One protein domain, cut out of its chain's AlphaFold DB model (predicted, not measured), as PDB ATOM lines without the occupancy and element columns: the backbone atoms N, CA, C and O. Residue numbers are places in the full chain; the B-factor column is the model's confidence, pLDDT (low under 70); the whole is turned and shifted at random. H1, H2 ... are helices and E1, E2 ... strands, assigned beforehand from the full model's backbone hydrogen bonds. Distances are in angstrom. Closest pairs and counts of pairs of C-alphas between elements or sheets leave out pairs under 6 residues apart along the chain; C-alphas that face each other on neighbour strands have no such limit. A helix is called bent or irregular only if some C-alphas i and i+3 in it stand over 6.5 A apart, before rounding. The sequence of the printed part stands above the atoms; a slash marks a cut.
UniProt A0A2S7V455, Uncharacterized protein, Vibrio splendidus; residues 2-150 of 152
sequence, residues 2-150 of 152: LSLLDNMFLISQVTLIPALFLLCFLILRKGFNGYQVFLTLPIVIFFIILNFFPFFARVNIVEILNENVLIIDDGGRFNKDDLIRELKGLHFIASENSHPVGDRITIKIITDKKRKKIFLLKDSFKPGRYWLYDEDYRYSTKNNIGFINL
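What this domain is: This is residues 2 to 150 of the 152 residues of an uncharacterized protein of Vibrio splendidus (UniProt A0A2S7V455). A helical hairpin, H1b with H2a, makes a long arm on a head in which a five-stranded sheet curls round H3, with H2b on the same face. Bent H2 runs from arm to head, and residues 28 to 33 stick out at the arm's tip. The printed part has 149 residues with named elements H1 H2 E1 H3 E2 E3 E4 E5; the antiparallel sheet runs E1 E2 E3 E4 E5. The class is mixed, helices and strands, loose with a radius of gyration of the C-alphas of 18.9 A, spanning 64 by 36 by 24 A.

How they stand to each other: By hydrogen bonds H1, residues 2 to 28, and H2, residues 34 to 66, were each assigned as one helix, but both are bent: C-alphas 14 and 17 are 7.2 A apart, C-alphas 51 and 54 6.7 A. The arms are H1a, 2 to 14, H1b, 17 to 28, H2a, 34 to 51, irregular with C-alphas 39 and 42 6.6 A apart, and H2b, 54 to 66. H1b and H2a form a hairpin and touch, closest C-alphas Ala 19 and Val 44, 6.2 A, at a shallow tilt of 27 degrees, opposite ways. H1a touches H2a with residues 9 to 13 alone, closest C-alphas Ser 12 and Phe 47, 5.2 A. The strongly twisted sheet holds E1, 69 to 73, and the meander, each strand the antiparallel neighbour of the one before, of E2, 100 to 111, E3, 115 to 123, E4, 129 to 134, and E5, 146 to 149. Within hydrogen-bond range are N 73 and O 108, 3.0 A, for E1 and E2; N 107 and O 118, 2.9 A, for E2 and E3; N 121 and O 131, 3.0 A, for E3 and E4; N 132 and O 146, 2.8 A, for E4 and E5. H2b and H3, residues 80 to 88, are on one face of it, two layers; they touch, closest C-alphas Leu 65 and Lys 88, 6.3 A. H2b, at a height over the sheet of 7.5 A, lies over E4. Every O i to N i+4 pair is within range in H1a, H1b, H2b and H3, and 12 of 14 in H2a.

Where its parts are: H1a begins at C-alpha 2 (228.462, 244.820, 133.771); H2a is 26.1 A long, E2 27.5 A, bending by 86 degrees at residue 103, and E3 25.9 A. E5 ends at C-alpha 149 (227.596, 219.159, 125.346).

The domain as a whole: The C-alphas farthest apart, Gly 31 and Gly 76, are 64.7 A apart. The printed part has no cut; the links H3 to E2 and E4 to E5 are long. The pLDDT is under 70 at residues 30 to 31, 68, 70 to 71 and 92 to 97.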
ATOM      1  N   LEU A   2     228.079 246.041 134.514       75.00
ATOM      2  CA  LEU A   2     228.462 244.820 133.771       75.00
ATOM      3  C   LEU A   2     228.941 245.074 132.326       75.00
ATOM      4  O   LEU A   2     229.980 244.559 131.937       75.00
ATOM      5  N   SER A   3     228.263 245.948 131.572       78.94
ATOM      6  CA  SER A   3     228.674 246.303 130.199       78.94
ATOM      7  C   SER A   3     230.065 246.955 130.122       78.94
ATOM      8  O   SER A   3     230.782 246.748 129.145       78.94
ATOM      9  N   LEU A   4     230.480 247.697 131.156       81.25
ATOM     10  CA  LEU A   4     231.828 248.264 131.219       81.25
ATOM     11  C   LEU A   4     232.865 247.147 131.366       81.25
ATOM     12  O   LEU A   4     233.841 247.128 130.628       81.25
ATOM     13  N   LEU A   5     232.620 246.189 132.263       81.38
ATOM     14  CA  LEU A   5     233.499 245.036 132.483       81.38
ATOM     15  C   LEU A   5     233.569 244.125 131.251       81.38
ATOM     16  O   LEU A   5     234.638 243.615 130.927       81.38
ATOM     17  N   ASP A   6     232.464 243.980 130.515       82.31
ATOM     18  CA  ASP A   6     232.439 243.275 129.231       82.31
ATOM     19  C   ASP A   6     233.316 243.954 128.177       82.31
ATOM     20  O   ASP A   6     234.057 243.281 127.460       82.31
ATOM     21  N   ASN A   7     233.256 245.284 128.096       84.00
ATOM     22  CA  ASN A   7     234.097 246.050 127.182       84.00
ATOM     23  C   ASN A   7     235.566 245.989 127.604       84.00
ATOM     24  O   ASN A   7     236.426 245.790 126.756       84.00
ATOM     25  N   MET A   8     235.861 246.094 128.901       85.00
ATOM     26  CA  MET A   8     237.223 245.966 129.424       85.00
ATOM     27  C   MET A   8     237.813 244.584 129.134       85.00
ATOM     28  O   MET A   8     238.963 244.497 128.715       85.00
ATOM     29  N   PHE A   9     237.024 243.517 129.289       82.56
ATOM     30  CA  PHE A   9     237.443 242.163 128.939       82.56
ATOM     31  C   PHE A   9     237.736 242.026 127.441       82.56
ATOM     32  O   PHE A   9     238.820 241.578 127.074       82.56
ATOM     33  N   LEU A  10     236.823 242.479 126.575       83.88
ATOM     34  CA  LEU A  10     237.031 242.450 125.123       83.88
ATOM     35  C   LEU A  10     238.262 243.247 124.691       83.88
ATOM     36  O   LEU A  10     239.074 242.748 123.917       83.88
ATOM     37  N   ILE A  11     238.419 244.465 125.215       85.44
ATOM     38  CA  ILE A  11     239.593 245.299 124.956       85.44
ATOM     39  C   ILE A  11     240.840 244.532 125.384       85.44
ATOM     40  O   ILE A  11     241.746 244.374 124.575       85.44
ATOM     41  N   SER A  12     240.852 243.963 126.593       85.06
ATOM     42  CA  SER A  12     242.013 243.234 127.106       85.06
ATOM     43  C   SER A  12     242.421 242.038 126.239       85.06
ATOM     44  O   SER A  12     243.616 241.773 126.129       85.06
ATOM     45  N   GLN A  13     241.480 241.338 125.594       82.88
ATOM     46  CA  GLN A  13     241.805 240.230 124.688       82.88
ATOM     47  C   GLN A  13     242.531 240.700 123.420       82.88
ATOM     48  O   GLN A  13     243.398 239.996 122.910       82.88
ATOM     49  N   VAL A  14     242.209 241.899 122.926       85.75
ATOM     50  CA  VAL A  14     242.804 242.463 121.704       85.75
ATOM     51  C   VAL A  14     244.085 243.244 122.013       85.75
ATOM     52  O   VAL A  14     245.042 243.212 121.241       85.75
ATOM     53  N   THR A  15     244.133 243.946 123.149       87.31
ATOM     54  CA  THR A  15     245.204 244.897 123.470       87.31
ATOM     55  C   THR A  15     246.340 244.315 124.299       87.31
ATOM     56  O   THR A  15     247.371 244.975 124.402       87.31
ATOM     57  N   LEU A  16     246.213 243.108 124.868       88.19
ATOM     58  CA  LEU A  16     247.264 242.526 125.714       88.19
ATOM     59  C   LEU A  16     248.598 242.367 124.968       88.19
ATOM     60  O   LEU A  16     249.630 242.809 125.469       88.19
ATOM     61  N   ILE A  17     248.586 241.778 123.767       87.62
ATOM     62  CA  ILE A  17     249.809 241.550 122.977       87.62
ATOM     63  C   ILE A  17     250.463 242.886 122.568       87.62
ATOM     64  O   ILE A  17     251.651 243.066 122.853       87.62
ATOM     65  N   PRO A  18     249.729 243.865 121.991       89.69
ATOM     66  CA  PRO A  18     250.277 245.198 121.738       89.69
ATOM     67  C   PRO A  18     250.815 245.901 122.992       89.69
ATOM     68  O   PRO A  18     251.863 246.542 122.932       89.69
ATOM     69  N   ALA A  19     250.133 245.778 124.135       87.94
ATOM     70  CA  ALA A  19     250.549 246.416 125.382       87.94
ATOM     71  C   ALA A  19     251.843 245.804 125.944       87.94
ATOM     72  O   ALA A  19     252.724 246.540 126.389       87.94
ATOM     73  N   LEU A  20     251.994 244.476 125.870       90.00
ATOM     74  CA  LEU A  20     253.237 243.783 126.219       90.00
ATOM     75  C   LEU A  20     254.386 244.200 125.301       90.00
ATOM     76  O   LEU A  20     255.481 244.486 125.781       90.00
ATOM     77  N   PHE A  21     254.132 244.291 123.993       90.19
ATOM     78  CA  PHE A  21     255.125 244.764 123.032       90.19
ATOM     79  C   PHE A  21     255.584 246.193 123.353       90.19
ATOM     80  O   PHE A  21     256.785 246.459 123.388       90.19
ATOM     81  N   LEU A  22     254.645 247.097 123.644       87.94
ATOM     82  CA  LEU A  22     254.948 248.477 124.014       87.94
ATOM     83  C   LEU A  22     255.761 248.547 125.314       87.94
ATOM     84  O   LEU A  22     256.763 249.254 125.357       87.94
ATOM     85  N   LEU A  23     255.391 247.784 126.347       88.81
ATOM     86  CA  LEU A  23     256.150 247.725 127.598       88.81
ATOM     87  C   LEU A  23     257.581 247.218 127.366       88.81
ATOM     88  O   LEU A  23     258.534 247.850 127.816       88.81
ATOM     89  N   CYS A  24     257.745 246.127 126.614       87.75
ATOM     90  CA  CYS A  24     259.061 245.604 126.249       87.75
ATOM     91  C   CYS A  24     259.883 246.638 125.472       87.75
ATOM     92  O   CYS A  24     261.061 246.835 125.764       87.75
ATOM     93  N   PHE A  25     259.268 247.341 124.520       87.88
ATOM     94  CA  PHE A  25     259.931 248.393 123.757       87.88
ATOM     95  C   PHE A  25     260.410 249.546 124.648       87.88
ATOM     96  O   PHE A  25     261.544 250.000 124.502       87.88
ATOM     97  N   LEU A  26     259.577 249.992 125.594       85.94
ATOM     98  CA  LEU A  26     259.921 251.050 126.549       85.94
ATOM     99  C   LEU A  26     261.069 250.643 127.480       85.94
ATOM    100  O   LEU A  26     261.908 251.478 127.803       85.94
ATOM    101  N   ILE A  27     261.123 249.372 127.888       86.06
ATOM    102  CA  ILE A  27     262.193 248.836 128.744       86.06
ATOM    103  C   ILE A  27     263.511 248.700 127.967       86.06
ATOM    104  O   ILE A  27     264.576 249.018 128.491       86.06
ATOM    105  N   LEU A  28     263.458 248.222 126.719       84.69
ATOM    106  CA  LEU A  28     264.648 247.915 125.918       84.69
ATOM    107  C   LEU A  28     265.267 249.148 125.249       84.69
ATOM    108  O   LEU A  28     266.469 249.171 124.969       84.69
ATOM    109  N   ARG A  29     264.474 250.187 124.972       80.81
ATOM    110  CA  ARG A  29     264.971 251.402 124.324       80.81
ATOM    111  C   ARG A  29     265.657 252.315 125.339       80.81
ATOM    112  O   ARG A  29     265.009 252.957 126.164       80.81
ATOM    113  N   LYS A  30     266.982 252.457 125.212       64.50
ATOM    114  CA  LYS A  30     267.754 253.479 125.941       64.50
ATOM    115  C   LYS A  30     267.127 254.868 125.736       64.50
ATOM    116  O   LYS A  30     266.920 255.284 124.598       64.50
ATOM    117  N   GLY A  31     266.866 255.577 126.836       67.12
ATOM    118  CA  GLY A  31     266.391 256.967 126.833       67.12
ATOM    119  C   GLY A  31     264.953 257.193 127.318       67.12
ATOM    120  O   GLY A  31     264.537 258.344 127.392       67.12
ATOM    121  N   PHE A  32     264.200 256.145 127.666       72.44
ATOM    122  CA  PHE A  32     262.889 256.303 128.306       72.44
ATOM    123  C   PHE A  32     263.014 256.535 129.815       72.44
ATOM    124  O   PHE A  32     263.872 255.961 130.486       72.44
ATOM    125  N   ASN A  33     262.158 257.408 130.347       79.06
ATOM    126  CA  ASN A  33     262.176 257.779 131.756       79.06
ATOM    127  C   ASN A  33     261.492 256.686 132.595       79.06
ATOM    128  O   ASN A  33     260.436 256.182 132.207       79.06
ATOM    129  N   GLY A  34     262.041 256.351 133.768       80.31
ATOM    130  CA  GLY A  34     261.477 255.334 134.667       80.31
ATOM    131  C   GLY A  34     260.007 255.587 135.030       80.31
ATOM    132  O   GLY A  34     259.237 254.642 135.193       80.31
ATOM    133  N   TYR A  35     259.576 256.853 135.033       84.19
ATOM    134  CA  TYR A  35     258.170 257.233 135.209       84.19
ATOM    135  C   TYR A  35     257.234 256.670 134.126       84.19
ATOM    136  O   TYR A  35     256.103 256.304 134.429       84.19
ATOM    137  N   GLN A  36     257.681 256.556 132.871       83.56
ATOM    138  CA  GLN A  36     256.857 256.019 131.779       83.56
ATOM    139  C   GLN A  36     256.642 254.507 131.940       83.56
ATOM    140  O   GLN A  36     255.538 254.009 131.718       83.56
ATOM    141  N   VAL A  37     257.664 253.778 132.397       85.50
ATOM    142  CA  VAL A  37     257.534 252.355 132.753       85.50
ATOM    143  C   VAL A  37     256.606 252.189 133.957       85.50
ATOM    144  O   VAL A  37     255.694 251.367 133.920       85.50
ATOM    145  N   PHE A  38     256.769 253.016 134.993       87.56
ATOM    146  CA  PHE A  38     255.918 252.976 136.183       87.56
ATOM    147  C   PHE A  38     254.433 253.227 135.872       87.56
ATOM    148  O   PHE A  38     253.574 252.575 136.453       87.56
ATOM    149  N   LEU A  39     254.117 254.127 134.936       87.06
ATOM    150  CA  LEU A  39     252.732 254.403 134.532       87.06
ATOM    151  C   LEU A  39     252.123 253.295 133.660       87.06
ATOM    152  O   LEU A  39     250.932 253.012 133.763       87.06
ATOM    153  N   THR A  40     252.922 252.669 132.794       86.31
ATOM    154  CA  THR A  40     252.437 251.637 131.860       86.31
ATOM    155  C   THR A  40     252.310 250.258 132.507       86.31
ATOM    156  O   THR A  40     251.403 249.500 132.163       86.31
ATOM    157  N   LEU A  41     253.168 249.937 133.478       89.31
ATOM    158  CA  LEU A  41     253.224 248.621 134.113       89.31
ATOM    159  C   LEU A  41     251.895 248.193 134.782       89.31
ATOM    160  O   LEU A  41     251.441 247.083 134.494       89.31
ATOM    161  N   PRO A  42     251.207 249.023 135.596       90.94
ATOM    162  CA  PRO A  42     249.931 248.645 136.209       90.94
ATOM    163  C   PRO A  42     248.839 248.314 135.187       90.94
ATOM    164  O   PRO A  42     248.047 247.404 135.412       90.94
ATOM    165  N   ILE A  43     248.813 249.016 134.048       88.06
ATOM    166  CA  ILE A  43     247.828 248.795 132.978       88.06
ATOM    167  C   ILE A  43     248.061 247.430 132.323       88.06
ATOM    168  O   ILE A  43     247.118 246.672 132.095       88.06
ATOM    169  N   VAL A  44     249.325 247.090 132.062       89.75
ATOM    170  CA  VAL A  44     249.696 245.782 131.508       89.75
ATOM    171  C   VAL A  44     249.355 244.665 132.492       89.75
ATOM    172  O   VAL A  44     248.723 243.688 132.097       89.75
ATOM    173  N   ILE A  45     249.693 244.828 133.775       90.75
ATOM    174  CA  ILE A  45     249.341 243.863 134.830       90.75
ATOM    175  C   ILE A  45     247.823 243.670 134.895       90.75
ATOM    176  O   ILE A  45     247.345 242.538 134.943       90.75
ATOM    177  N   PHE A  46     247.056 244.756 134.839       89.38
ATOM    178  CA  PHE A  46     245.601 244.696 134.845       89.38
ATOM    179  C   PHE A  46     245.047 243.878 133.663       89.38
ATOM    180  O   PHE A  46     244.203 243.003 133.864       89.38
ATOM    181  N   PHE A  47     245.560 244.082 132.444       88.50
ATOM    182  CA  PHE A  47     245.154 243.282 131.282       88.50
ATOM    183  C   PHE A  47     245.589 241.817 131.361       88.50
ATOM    184  O   PHE A  47     244.839 240.947 130.911       88.50
ATOM    185  N   ILE A  48     246.752 241.522 131.950       89.06
ATOM    186  CA  ILE A  48     247.173 240.142 132.225       89.06
ATOM    187  C   ILE A  48     246.151 239.479 133.151       89.06
ATOM    188  O   ILE A  48     245.623 238.421 132.814       89.06
ATOM    189  N   ILE A  49     245.810 240.115 134.274       87.62
ATOM    190  CA  ILE A  49     244.858 239.558 135.245       87.62
ATOM    191  C   ILE A  49     243.520 239.248 134.569       87.62
ATOM    192  O   ILE A  49     243.032 238.129 134.705       87.62
ATOM    193  N   LEU A  50     242.960 240.181 133.791       84.31
ATOM    194  CA  LEU A  50     241.688 239.965 133.089       84.31
ATOM    195  C   LEU A  50     241.716 238.742 132.157       84.31
ATOM    196  O   LEU A  50     240.751 237.976 132.128       84.31
ATOM    197  N   ASN A  51     242.819 238.524 131.437       82.81
ATOM    198  CA  ASN A  51     242.959 237.395 130.514       82.81
ATOM    199  C   ASN A  51     243.192 236.053 131.225       82.81
ATOM    200  O   ASN A  51     242.683 235.026 130.778       82.81
ATOM    201  N   PHE A  52     243.932 236.045 132.336       83.44
ATOM    202  CA  PHE A  52     244.227 234.819 133.085       83.44
ATOM    203  C   PHE A  52     243.116 234.417 134.062       83.44
ATOM    204  O   PHE A  52     243.037 233.256 134.457       83.44
ATOM    205  N   PHE A  53     242.223 235.330 134.439       81.56
ATOM    206  CA  PHE A  53     241.160 235.029 135.400       81.56
ATOM    207  C   PHE A  53     240.229 233.878 134.960       81.56
ATOM    208  O   PHE A  53     240.015 232.962 135.758       81.56
ATOM    209  N   PRO A  54     239.728 233.827 133.701       80.31
ATOM    210  CA  PRO A  54     238.969 232.675 133.212       80.31
ATOM    211  C   PRO A  54     239.799 231.390 133.202       80.31
ATOM    212  O   PRO A  54     239.261 230.318 133.453       80.31
ATOM    213  N   PHE A  55     241.109 231.476 132.949       81.31
ATOM    214  CA  PHE A  55     242.002 230.319 133.010       81.31
ATOM    215  C   PHE A  55     242.088 229.743 134.432       81.31
ATOM    216  O   PHE A  55     241.906 228.541 134.608       81.31
ATOM    217  N   PHE A  56     242.270 230.583 135.455       82.38
ATOM    218  CA  PHE A  56     242.276 230.121 136.849       82.38
ATOM    219  C   PHE A  56     240.937 229.512 137.277       82.38
ATOM    220  O   PHE A  56     240.924 228.495 137.967       82.38
ATOM    221  N   ALA A  57     239.818 230.085 136.825       81.75
ATOM    222  CA  ALA A  57     238.489 229.528 137.068       81.75
ATOM    223  C   ALA A  57     238.346 228.108 136.493       81.75
ATOM    224  O   ALA A  57     237.842 227.207 137.161       81.75
ATOM    225  N   ARG A  58     238.853 227.885 135.270       80.38
ATOM    226  CA  ARG A  58     238.865 226.562 134.623       80.38
ATOM    227  C   ARG A  58     239.668 225.552 135.427       80.38
ATOM    228  O   ARG A  58     239.168 224.465 135.692       80.38
ATOM    229  N   VAL A  59     240.888 225.918 135.820       82.50
ATOM    230  CA  VAL A  59     241.763 225.045 136.615       82.50
ATOM    231  C   VAL A  59     241.088 224.672 137.932       82.50
ATOM    232  O   VAL A  59     241.052 223.496 138.273       82.50
ATOM    233  N   ASN A  60     240.481 225.643 138.620       83.12
ATOM    234  CA  ASN A  60     239.777 225.408 139.880       83.12
ATOM    235  C   ASN A  60     238.592 224.443 139.701       83.12
ATOM    236  O   ASN A  60     238.442 223.496 140.467       83.12
ATOM    237  N   ILE A  61     237.776 224.621 138.660       80.75
ATOM    238  CA  ILE A  61     236.654 223.709 138.399       80.75
ATOM    239  C   ILE A  61     237.128 222.305 138.047       80.75
ATOM    240  O   ILE A  61     236.577 221.345 138.577       80.75
ATOM    241  N   VAL A  62     238.151 222.165 137.205       80.88
ATOM    242  CA  VAL A  62     238.717 220.849 136.878       80.88
ATOM    243  C   VAL A  62     239.285 220.178 138.131       80.88
ATOM    244  O   VAL A  62     239.070 218.986 138.330       80.88
ATOM    245  N   GLU A  63     239.954 220.930 139.006       83.00
ATOM    246  CA  GLU A  63     240.450 220.430 140.291       83.00
ATOM    247  C   GLU A  63     239.300 219.930 141.177       83.00
ATOM    248  O   GLU A  63     239.331 218.786 141.617       83.00
ATOM    249  N   ILE A  64     238.246 220.734 141.361       80.94
ATOM    250  CA  ILE A  64     237.053 220.362 142.142       80.94
ATOM    251  C   ILE A  64     236.355 219.132 141.549       80.94
ATOM    252  O   ILE A  64     235.908 218.261 142.286       80.94
ATOM    253  N   LEU A  65     236.253 219.030 140.224       76.25
ATOM    254  CA  LEU A  65     235.618 217.887 139.562       76.25
ATOM    255  C   LEU A  65     236.461 216.608 139.640       76.25
ATOM    256  O   LEU A  65     235.911 215.511 139.528       76.25
ATOM    257  N   ASN A  66     237.779 216.739 139.799       77.44
ATOM    258  CA  ASN A  66     238.692 215.621 140.026       77.44
ATOM    259  C   ASN A  66     238.745 215.182 141.497       77.44
ATOM    260  O   ASN A  66     239.189 214.068 141.768       77.44
ATOM    261  N   GLU A  67     238.278 216.009 142.437       75.06
ATOM    262  CA  GLU A  67     237.959 215.543 143.789       75.06
ATOM    263  C   GLU A  67     236.778 214.551 143.750       75.06
ATOM    264  O   GLU A  67     236.040 214.455 142.764       75.06
ATOM    265  N   ASN A  68     236.572 213.802 144.838       65.81
ATOM    266  CA  ASN A  68     235.378 212.971 144.982       65.81
ATOM    267  C   ASN A  68     234.139 213.877 145.029       65.81
ATOM    268  O   ASN A  68     233.834 214.508 146.044       65.81
ATOM    269  N   VAL A  69     233.441 213.967 143.898       70.69
ATOM    270  CA  VAL A  69     232.185 214.705 143.793       70.69
ATOM    271  C   VAL A  69     231.107 213.910 144.518       70.69
ATOM    272  O   VAL A  69     230.693 212.847 144.062       70.69
ATOM    273  N   LEU A  70     230.657 214.434 145.656       60.97
ATOM    274  CA  LEU A  70     229.652 213.792 146.498       60.97
ATOM    275  C   LEU A  70     228.245 213.999 145.941       60.97
ATOM    276  O   LEU A  70     227.432 213.077 145.927       60.97
ATOM    277  N   ILE A  71     227.935 215.232 145.526       69.88
ATOM    278  CA  ILE A  71     226.594 215.619 145.083       69.88
ATOM    279  C   ILE A  71     226.707 216.620 143.936       69.88
ATOM    280  O   ILE A  71     227.358 217.659 144.063       69.88
ATOM    281  N   ILE A  72     226.003 216.324 142.844       76.38
ATOM    282  CA  ILE A  72     225.630 217.307 141.830       76.38
ATOM    283  C   ILE A  72     224.116 217.489 141.887       76.38
ATOM    284  O   ILE A  72     223.360 216.532 141.701       76.38
ATOM    285  N   ASP A  73     223.702 218.717 142.187       77.56
ATOM    286  CA  ASP A  73     222.309 219.153 142.175       77.56
ATOM    287  C   ASP A  73     222.102 220.132 141.016       77.56
ATOM    288  O   ASP A  73     222.620 221.251 141.020       77.56
ATOM    289  N   ASP A  74     221.367 219.668 140.015       77.88
ATOM    290  CA  ASP A  74     220.958 220.386 138.809       77.88
ATOM    291  C   ASP A  74     219.424 220.549 138.731       77.88
ATOM    292  O   ASP A  74     218.886 220.981 137.707       77.88
ATOM    293  N   GLY A  75     218.701 220.176 139.796       74.69
ATOM    294  CA  GLY A  75     217.242 220.111 139.798       74.69
ATOM    295  C   GLY A  75     216.648 218.974 138.953       74.69
ATOM    296  O   GLY A  75     215.472 219.058 138.605       74.69
ATOM    297  N   GLY A  76     217.430 217.940 138.613       74.56
ATOM    298  CA  GLY A  76     216.964 216.758 137.876       74.56
ATOM    299  C   GLY A  76     216.762 216.987 136.379       74.56
ATOM    300  O   GLY A  76     215.933 216.317 135.767       74.56
ATOM    301  N   ARG A  77     217.473 217.959 135.796       79.75
ATOM    302  CA  ARG A  77     217.331 218.343 134.383       79.75
ATOM    303  C   ARG A  77     218.175 217.485 133.446       79.75
ATOM    304  O   ARG A  77     217.820 217.364 132.281       79.75
ATOM    305  N   PHE A  78     219.271 216.922 133.936       83.25
ATOM    306  CA  PHE A  78     220.237 216.176 133.143       83.25
ATOM    307  C   PHE A  78     220.575 214.831 133.787       83.25
ATOM    308  O   PHE A  78     220.469 214.636 135.001       83.25
ATOM    309  N   ASN A  79     221.048 213.892 132.965       83.75
ATOM    310  CA  ASN A  79     221.671 212.680 133.476       83.75
ATOM    311  C   ASN A  79     222.979 213.044 134.206       83.75
ATOM    312  O   ASN A  79     223.870 213.674 133.630       83.75
ATOM    313  N   LYS A  80     223.097 212.640 135.477       81.25
ATOM    314  CA  LYS A  80     224.240 212.973 136.341       81.25
ATOM    315  C   LYS A  80     225.568 212.440 135.808       81.25
ATOM    316  O   LYS A  80     226.562 213.160 135.867       81.25
ATOM    317  N   ASP A  81     225.589 211.221 135.279       82.12
ATOM    318  CA  ASP A  81     226.824 210.587 134.815       82.12
ATOM    319  C   ASP A  81     227.349 211.271 133.549       82.12
ATOM    320  O   ASP A  81     228.546 211.549 133.431       82.12
ATOM    321  N   ASP A  82     226.443 211.620 132.630       83.81
ATOM    322  CA  ASP A  82     226.783 212.387 131.431       83.81
ATOM    323  C   ASP A  82     227.254 213.799 131.793       83.81
ATOM    324  O   ASP A  82     228.266 214.262 131.267       83.81
ATOM    325  N   LEU A  83     226.583 214.458 132.743       84.69
ATOM    326  CA  LEU A  83     226.967 215.783 133.219       84.69
ATOM    327  C   LEU A  83     228.367 215.787 133.844       84.69
ATOM    328  O   LEU A  83     229.177 216.650 133.515       84.69
ATOM    329  N   ILE A  84     228.682 214.819 134.709       82.81
ATOM    330  CA  ILE A  84     230.019 214.685 135.310       82.81
ATOM    331  C   ILE A  84     231.071 214.445 134.230       82.81
ATOM    332  O   ILE A  84     232.131 215.073 134.258       82.81
ATOM    333  N   ARG A  85     230.792 213.545 133.278       84.50
ATOM    334  CA  ARG A  85     231.722 213.225 132.189       84.50
ATOM    335  C   ARG A  85     232.033 214.457 131.345       84.50
ATOM    336  O   ARG A  85     233.201 214.737 131.097       84.50
ATOM    337  N   GLU A  86     231.010 215.205 130.949       84.56
ATOM    338  CA  GLU A  86     231.157 216.408 130.123       84.56
ATOM    339  C   GLU A  86     231.818 217.560 130.884       84.56
ATOM    340  O   GLU A  86     232.676 218.249 130.336       84.56
ATOM    341  N   LEU A  87     231.492 217.744 132.167       81.50
ATOM    342  CA  LEU A  87     232.165 218.729 133.017       81.50
ATOM    343  C   LEU A  87     233.657 218.407 133.179       81.50
ATOM    344  O   LEU A  87     234.484 219.312 133.112       81.50
ATOM    345  N   LYS A  88     234.027 217.129 133.337       81.38
ATOM    346  CA  LYS A  88     235.438 216.696 133.354       81.38
ATOM    347  C   LYS A  88     236.115 216.861 131.991       81.38
ATOM    348  O   LYS A  88     237.297 217.185 131.937       81.38
ATOM    349  N   GLY A  89     235.371 216.652 130.906       76.00
ATOM    350  CA  GLY A  89     235.825 216.793 129.519       76.00
ATOM    351  C   GLY A  89     235.814 218.222 128.969       76.00
ATOM    352  O   GLY A  89     236.000 218.387 127.766       76.00
ATOM    353  N   LEU A  90     235.585 219.223 129.830       75.12
ATOM    354  CA  LEU A  90     235.391 220.645 129.527       75.12
ATOM    355  C   LEU A  90     236.095 221.111 128.241       75.12
ATOM    356  O   LEU A  90     237.325 221.133 128.145       75.12
ATOM    357  N   HIS A  91     235.298 221.523 127.252       70.12
ATOM    358  CA  HIS A  91     235.812 221.992 125.973       70.12
ATOM    359  C   HIS A  91     236.021 223.510 125.991       70.12
ATOM    360  O   HIS A  91     235.147 224.291 126.381       70.12
ATOM    361  N   PHE A  92     237.197 223.936 125.524       65.06
ATOM    362  CA  PHE A  92     237.603 225.339 125.500       65.06
ATOM    363  C   PHE A  92     237.733 225.829 124.060       65.06
ATOM    364  O   PHE A  92     238.596 225.359 123.322       65.06
ATOM    365  N   ILE A  93     236.918 226.811 123.663       58.03
ATOM    366  CA  ILE A  93     237.116 227.549 122.409       58.03
ATOM    367  C   ILE A  93     237.134 229.045 122.727       58.03
ATOM    368  O   ILE A  93     236.279 229.548 123.451       58.03
ATOM    369  N   ALA A  94     238.155 229.744 122.223       52.31
ATOM    370  CA  ALA A  94     238.387 231.163 122.495       52.31
ATOM    371  C   ALA A  94     237.435 232.097 121.723       52.31
ATOM    372  O   ALA A  94     237.197 233.217 122.165       52.31
ATOM    373  N   SER A  95     236.856 231.642 120.608       52.53
ATOM    374  CA  SER A  95     235.810 232.376 119.894       52.53
ATOM    375  C   SER A  95     234.912 231.438 119.094       52.53
ATOM    376  O   SER A  95     235.393 230.706 118.229       52.53
ATOM    377  N   GLU A  96     233.608 231.509 119.327       63.56
ATOM    378  CA  GLU A  96     232.599 230.959 118.426       63.56
ATOM    379  C   GLU A  96     231.564 232.038 118.100       63.56
ATOM    380  O   GLU A  96     231.285 232.908 118.923       63.56
ATOM    381  N   ASN A  97     230.977 231.966 116.902       67.38
ATOM    382  CA  ASN A  97     229.903 232.858 116.447       67.38
ATOM    383  C   ASN A  97     228.537 232.470 117.048       67.38
ATOM    384  O   ASN A  97     227.522 232.474 116.354       67.38
ATOM    385  N   SER A  98     228.502 232.095 118.323       76.56
ATOM    386  CA  SER A  98     227.274 231.827 119.065       76.56
ATOM    387  C   SER A  98     227.268 232.614 120.371       76.56
ATOM    388  O   SER A  98     228.289 233.135 120.820       76.56
ATOM    389  N   HIS A  99     226.088 232.771 120.959       78.50
ATOM    390  CA  HIS A  99     225.906 233.485 122.214       78.50
ATOM    391  C   HIS A  99     224.995 232.690 123.158       78.50
ATOM    392  O   HIS A  99     224.193 231.868 122.703       78.50
ATOM    393  N   PRO A 100     225.117 232.897 124.479       82.62
ATOM    394  CA  PRO A 100     224.231 232.267 125.447       82.62
ATOM    395  C   PRO A 100     222.806 232.829 125.336       82.62
ATOM    396  O   PRO A 100     222.617 234.045 125.280       82.62
ATOM    397  N   VAL A 101     221.804 231.952 125.361       82.31
ATOM    398  CA  VAL A 101     220.372 232.285 125.351       82.31
ATOM    399  C   VAL A 101     219.605 231.480 126.401       82.31
ATOM    400  O   VAL A 101     220.043 230.419 126.850       82.31
ATOM    401  N   GLY A 102     218.427 231.986 126.764       78.62
ATOM    402  CA  GLY A 102     217.496 231.310 127.664       78.62
ATOM    403  C   GLY A 102     217.835 231.453 129.148       78.62
ATOM    404  O   GLY A 102     218.574 232.350 129.567       78.62
ATOM    405  N   ASP A 103     217.243 230.562 129.942       80.31
ATOM    406  CA  ASP A 103     217.312 230.615 131.397       80.31
ATOM    407  C   ASP A 103     218.620 230.051 131.949       80.31
ATOM    408  O   ASP A 103     219.211 229.103 131.427       80.31
ATOM    409  N   ARG A 104     219.048 230.627 133.074       84.38
ATOM    410  CA  ARG A 104     220.213 230.158 133.827       84.38
ATOM    411  C   ARG A 104     219.885 228.843 134.515       84.38
ATOM    412  O   ARG A 104     219.068 228.810 135.434       84.38
ATOM    413  N   ILE A 105     220.596 227.788 134.142       86.19
ATOM    414  CA  ILE A 105     220.549 226.518 134.859       86.19
ATOM    415  C   ILE A 105     221.673 226.535 135.887       86.19
ATOM    416  O   ILE A 105     222.845 226.654 135.543       86.19
ATOM    417  N   THR A 106     221.313 226.484 137.165       87.50
ATOM    418  CA  THR A 106     222.290 226.473 138.256       87.50
ATOM    419  C   THR A 106     222.638 225.035 138.587       87.50
ATOM    420  O   THR A 106     221.738 224.255 138.874       87.50
ATOM    421  N   ILE A 107     223.930 224.718 138.610       85.94
ATOM    422  CA  ILE A 107     224.425 223.440 139.107       85.94
ATOM    423  C   ILE A 107     225.235 223.705 140.368       85.94
ATOM    424  O   ILE A 107     226.145 224.540 140.390       85.94
ATOM    425  N   LYS A 108     224.900 222.982 141.430       87.69
ATOM    426  CA  LYS A 108     225.668 222.973 142.671       87.69
ATOM    427  C   LYS A 108     226.489 221.697 142.714       87.69
ATOM    428  O   LYS A 108     225.935 220.603 142.674       87.69
ATOM    429  N   ILE A 109     227.799 221.860 142.814       84.31
ATOM    430  CA  ILE A 109     228.757 220.775 142.991       84.31
ATOM    431  C   ILE A 109     229.207 220.818 144.446       84.31
ATOM    432  O   ILE A 109     229.680 221.846 144.936       84.31
ATOM    433  N   ILE A 110     229.042 219.708 145.152       82.69
ATOM    434  CA  ILE A 110     229.501 219.542 146.527       82.69
ATOM    435  C   ILE A 110     230.525 218.411 146.524       82.69
ATOM    436  O   ILE A 110     230.213 217.289 146.123       82.69
ATOM    437  N   THR A 111     231.738 218.721 146.965       81.38
ATOM    438  CA  THR A 111     232.807 217.754 147.232       81.38
ATOM    439  C   THR A 111     233.014 217.624 148.738       81.38
ATOM    440  O   THR A 111     232.419 218.368 149.522       81.38
ATOM    441  N   ASP A 112     233.885 216.702 149.154       76.25
ATOM    442  CA  ASP A 112     234.285 216.536 150.560       76.25
ATOM    443  C   ASP A 112     234.832 217.831 151.189       76.25
ATOM    444  O   ASP A 112     234.736 218.037 152.398       76.25
ATOM    445  N   LYS A 113     235.429 218.710 150.373       78.56
ATOM    446  CA  LYS A 113     236.169 219.890 150.840       78.56
ATOM    447  C   LYS A 113     235.508 221.210 150.476       78.56
ATOM    448  O   LYS A 113     235.701 222.201 151.180       78.56
ATOM    449  N   LYS A 114     234.793 221.267 149.352       81.56
ATOM    450  CA  LYS A 114     234.351 222.524 148.744       81.56
ATOM    451  C   LYS A 114     232.911 222.429 148.261       81.56
ATOM    452  O   LYS A 114     232.405 221.381 147.871       81.56
ATOM    453  N   ARG A 115     232.246 223.581 148.263       82.50
ATOM    454  CA  ARG A 115     230.954 223.783 147.606       82.50
ATOM    455  C   ARG A 115     231.173 224.773 146.486       82.50
ATOM    456  O   ARG A 115     231.762 225.825 146.714       82.50
ATOM    457  N   LYS A 116     230.704 224.428 145.298       86.31
ATOM    458  CA  LYS A 116     230.892 225.226 144.099       86.31
ATOM    459  C   LYS A 116     229.572 225.395 143.381       86.31
ATOM    460  O   LYS A 116     228.792 224.450 143.264       86.31
ATOM    461  N   LYS A 117     229.322 226.605 142.898       87.62
ATOM    462  CA  LYS A 117     228.135 226.913 142.112       87.62
ATOM    463  C   LYS A 117     228.561 227.367 140.728       87.62
ATOM    464  O   LYS A 117     229.339 228.307 140.570       87.62
ATOM    465  N   ILE A 118     228.059 226.651 139.736       88.06
ATOM    466  CA  ILE A 118     228.292 226.929 138.325       88.06
ATOM    467  C   ILE A 118     226.951 227.187 137.643       88.06
ATOM    468  O   ILE A 118     225.898 226.729 138.098       88.06
ATOM    469  N   PHE A 119     226.986 227.928 136.544       88.44
ATOM    470  CA  PHE A 119     225.815 228.208 135.728       88.44
ATOM    471  C   PHE A 119     226.026 227.720 134.309       88.44
ATOM    472  O   PHE A 119     227.087 227.927 133.719       88.44
ATOM    473  N   LEU A 120     224.966 227.151 133.755       87.88
ATOM    474  CA  LEU A 120     224.850 226.822 132.352       87.88
ATOM    475  C   LEU A 120     223.858 227.765 131.678       87.88
ATOM    476  O   LEU A 120     222.806 228.091 132.236       87.88
ATOM    477  N   LEU A 121     224.196 228.182 130.465       88.25
ATOM    478  CA  LEU A 121     223.308 228.902 129.555       88.25
ATOM    479  C   LEU A 121     223.292 228.179 128.213       88.25
ATOM    480  O   LEU A 121     224.352 227.810 127.713       88.25
ATOM    481  N   LYS A 122     222.110 227.971 127.631       88.00
ATOM    482  CA  LYS A 122     221.979 227.247 126.361       88.00
ATOM    483  C   LYS A 122     222.640 228.042 125.237       88.00
ATOM    484  O   LYS A 122     222.610 229.271 125.232       88.00
ATOM    485  N   ASP A 123     223.272 227.355 124.299       87.50
ATOM    486  CA  ASP A 123     223.826 227.991 123.111       87.50
ATOM    487  C   ASP A 123     222.714 228.376 122.121       87.50
ATOM    488  O   ASP A 123     221.791 227.602 121.873       87.50
ATOM    489  N   SER A 124     222.809 229.579 121.547       86.31
ATOM    490  CA  SER A 124     221.855 230.095 120.551       86.31
ATOM    491  C   SER A 124     221.759 229.281 119.259       86.31
ATOM    492  O   SER A 124     220.731 229.318 118.591       86.31
ATOM    493  N   PHE A 125     222.832 228.590 118.879       85.88
ATOM    494  CA  PHE A 125     223.002 228.013 117.549       85.88
ATOM    495  C   PHE A 125     223.176 226.493 117.586       85.88
ATOM    496  O   PHE A 125     222.693 225.796 116.696       85.88
ATOM    497  N   LYS A 126     223.856 225.959 118.607       83.88
ATOM    498  CA  LYS A 126     224.169 224.530 118.726       83.88
ATOM    499  C   LYS A 126     223.260 223.849 119.758       83.88
ATOM    500  O   LYS A 126     223.458 224.046 120.958       83.88
ATOM    501  N   PRO A 127     222.288 223.019 119.333       83.81
ATOM    502  CA  PRO A 127     221.439 222.289 120.269       83.81
ATOM    503  C   PRO A 127     222.278 221.330 121.125       83.81
ATOM    504  O   PRO A 127     223.231 220.721 120.640       83.81
ATOM    505  N   GLY A 128     221.943 221.232 122.413       84.88
ATOM    506  CA  GLY A 128     222.680 220.431 123.396       84.88
ATOM    507  C   GLY A 128     223.989 221.056 123.890       84.88
ATOM    508  O   GLY A 128     224.632 220.502 124.774       84.88
ATOM    509  N   ARG A 129     224.405 222.221 123.376       87.62
ATOM    510  CA  ARG A 129     225.570 222.940 123.904       87.62
ATOM    511  C   ARG A 129     225.160 223.928 124.985       87.62
ATOM    512  O   ARG A 129     224.214 224.696 124.810       87.62
ATOM    513  N   TYR A 130     225.936 223.958 126.063       87.81
ATOM    514  CA  TYR A 130     225.737 224.888 127.166       87.81
ATOM    515  C   TYR A 130     227.035 225.610 127.511       87.81
ATOM    516  O   TYR A 130     228.062 224.986 127.769       87.81
ATOM    517  N   TRP A 131     226.965 226.936 127.543       88.12
ATOM    518  CA  TRP A 131     228.022 227.818 128.015       88.12
ATOM    519  C   TRP A 131     228.146 227.712 129.526       88.12
ATOM    520  O   TRP A 131     227.159 227.894 130.240       88.12
ATOM    521  N   LEU A 132     229.361 227.471 130.000       87.56
ATOM    522  CA  LEU A 132     229.663 227.296 131.408       87.56
ATOM    523  C   LEU A 132     230.220 228.590 132.011       87.56
ATOM    524  O   LEU A 132     231.125 229.225 131.460       87.56
ATOM    525  N   TYR A 133     229.700 228.946 133.183       86.62
ATOM    526  CA  TYR A 133     230.143 230.075 133.993       86.62
ATOM    527  C   TYR A 133     230.364 229.626 135.433       86.62
ATOM    528  O   TYR A 133     229.583 228.852 135.982       86.62
ATOM    529  N   ASP A 134     231.398 230.166 136.060       85.38
ATOM    530  CA  ASP A 134     231.684 229.987 137.480       85.38
ATOM    531  C   ASP A 134     231.199 231.221 138.246       85.38
ATOM    532  O   ASP A 134     231.557 232.336 137.869       85.38
ATOM    533  N   GLU A 135     230.379 231.047 139.286       84.75
ATOM    534  CA  GLU A 135     229.855 232.173 140.068       84.75
ATOM    535  C   GLU A 135     230.963 233.000 140.728       84.75
ATOM    536  O   GLU A 135     230.919 234.228 140.664       84.75
ATOM    537  N   ASP A 136     231.983 232.344 141.283       82.00
ATOM    538  CA  ASP A 136     233.037 233.007 142.062       82.00
ATOM    539  C   ASP A 136     234.018 233.774 141.169       82.00
ATOM    540  O   ASP A 136     234.685 234.708 141.610       82.00
ATOM    541  N   TYR A 137     234.106 233.383 139.895       76.06
ATOM    542  CA  TYR A 137     235.016 233.984 138.923       76.06
ATOM    543  C   TYR A 137     234.292 234.854 137.891       76.06
ATOM    544  O   TYR A 137     234.909 235.351 136.942       76.06
ATOM    545  N   ARG A 138     232.983 235.075 138.057       74.94
ATOM    546  CA  ARG A 138     232.196 235.901 137.146       74.94
ATOM    547  C   ARG A 138     232.350 237.382 137.467       74.94
ATOM    548  O   ARG A 138     231.687 237.912 138.350       74.94
ATOM    549  N   TYR A 139     233.146 238.074 136.660       75.44
ATOM    550  CA  TYR A 139     233.229 239.534 136.684       75.44
ATOM    551  C   TYR A 139     232.591 240.182 135.445       75.44
ATOM    552  O   TYR A 139     232.434 241.398 135.407       75.44
ATOM    553  N   SER A 140     232.200 239.405 134.428       73.81
ATOM    554  CA  SER A 140     231.534 239.926 133.231       73.81
ATOM    555  C   SER A 140     230.433 238.977 132.732       73.81
ATOM    556  O   SER A 140     230.107 237.962 133.355       73.81
ATOM    557  N   THR A 141     229.745 239.344 131.655       74.12
ATOM    558  CA  THR A 141     228.816 238.448 130.954       74.12
ATOM    559  C   THR A 141     229.511 237.627 129.875       74.12
ATOM    560  O   THR A 141     228.993 236.584 129.489       74.12
ATOM    561  N   LYS A 142     230.695 238.059 129.432       73.38
ATOM    562  CA  LYS A 142     231.468 237.425 128.356       73.38
ATOM    563  C   LYS A 142     232.562 236.479 128.849       73.38
ATOM    564  O   LYS A 142     233.060 235.681 128.058       73.38
ATOM    565  N   ASN A 143     232.926 236.528 130.132       75.00
ATOM    566  CA  ASN A 143     234.008 235.737 130.726       75.00
ATOM    567  C   ASN A 143     233.595 234.281 131.037       75.00
ATOM    568  O   ASN A 143     233.775 233.776 132.145       75.00
ATOM    569  N   ASN A 144     233.030 233.600 130.043       81.31
ATOM    570  CA  ASN A 144     232.718 232.181 130.138       81.31
ATOM    571  C   ASN A 144     233.999 231.352 130.314       81.31
ATOM    572  O   ASN A 144     235.085 231.706 129.841       81.31
ATOM    573  N   ILE A 145     233.857 230.219 130.988       83.25
ATOM    574  CA  ILE A 145     234.975 229.314 131.255       83.25
ATOM    575  C   ILE A 145     235.030 228.156 130.261       83.25
ATOM    576  O   ILE A 145     236.016 227.434 130.255       83.25
ATOM    577  N   GLY A 146     234.051 228.023 129.369       83.12
ATOM    578  CA  GLY A 146     234.019 227.012 128.317       83.12
ATOM    579  C   GLY A 146     232.589 226.616 127.978       83.12
ATOM    580  O   GLY A 146     231.641 227.331 128.311       83.12
ATOM    581  N   PHE A 147     232.436 225.458 127.346       85.69
ATOM    582  CA  PHE A 147     231.135 224.843 127.115       85.69
ATOM    583  C   PHE A 147     231.188 223.334 127.350       85.69
ATOM    584  O   PHE A 147     232.249 222.709 127.322       85.69
ATOM    585  N   ILE A 148     230.007 222.763 127.548       86.00
ATOM    586  CA  ILE A 148     229.768 221.324 127.637       86.00
ATOM    587  C   ILE A 148     228.665 220.927 126.657       86.00
ATOM    588  O   ILE A 148     227.836 221.770 126.295       86.00
ATOM    589  N   ASN A 149     228.649 219.666 126.221       87.25
ATOM    590  CA  ASN A 149     227.596 219.159 125.346       87.25
ATOM    591  C   ASN A 149     226.752 218.133 126.108       87.25
ATOM    592  O   ASN A 149     227.184 217.014 126.348       87.25
ATOM    593  N   LEU A 150     225.529 218.500 126.469       83.50
ATOM    594  CA  LEU A 150     224.582 217.613 127.133       83.50
ATOM    595  C   LEU A 150     223.486 217.220 126.147       83.50
ATOM    596  O   LEU A 150     222.990 218.049 125.383       83.50
TER     597      LEU A 150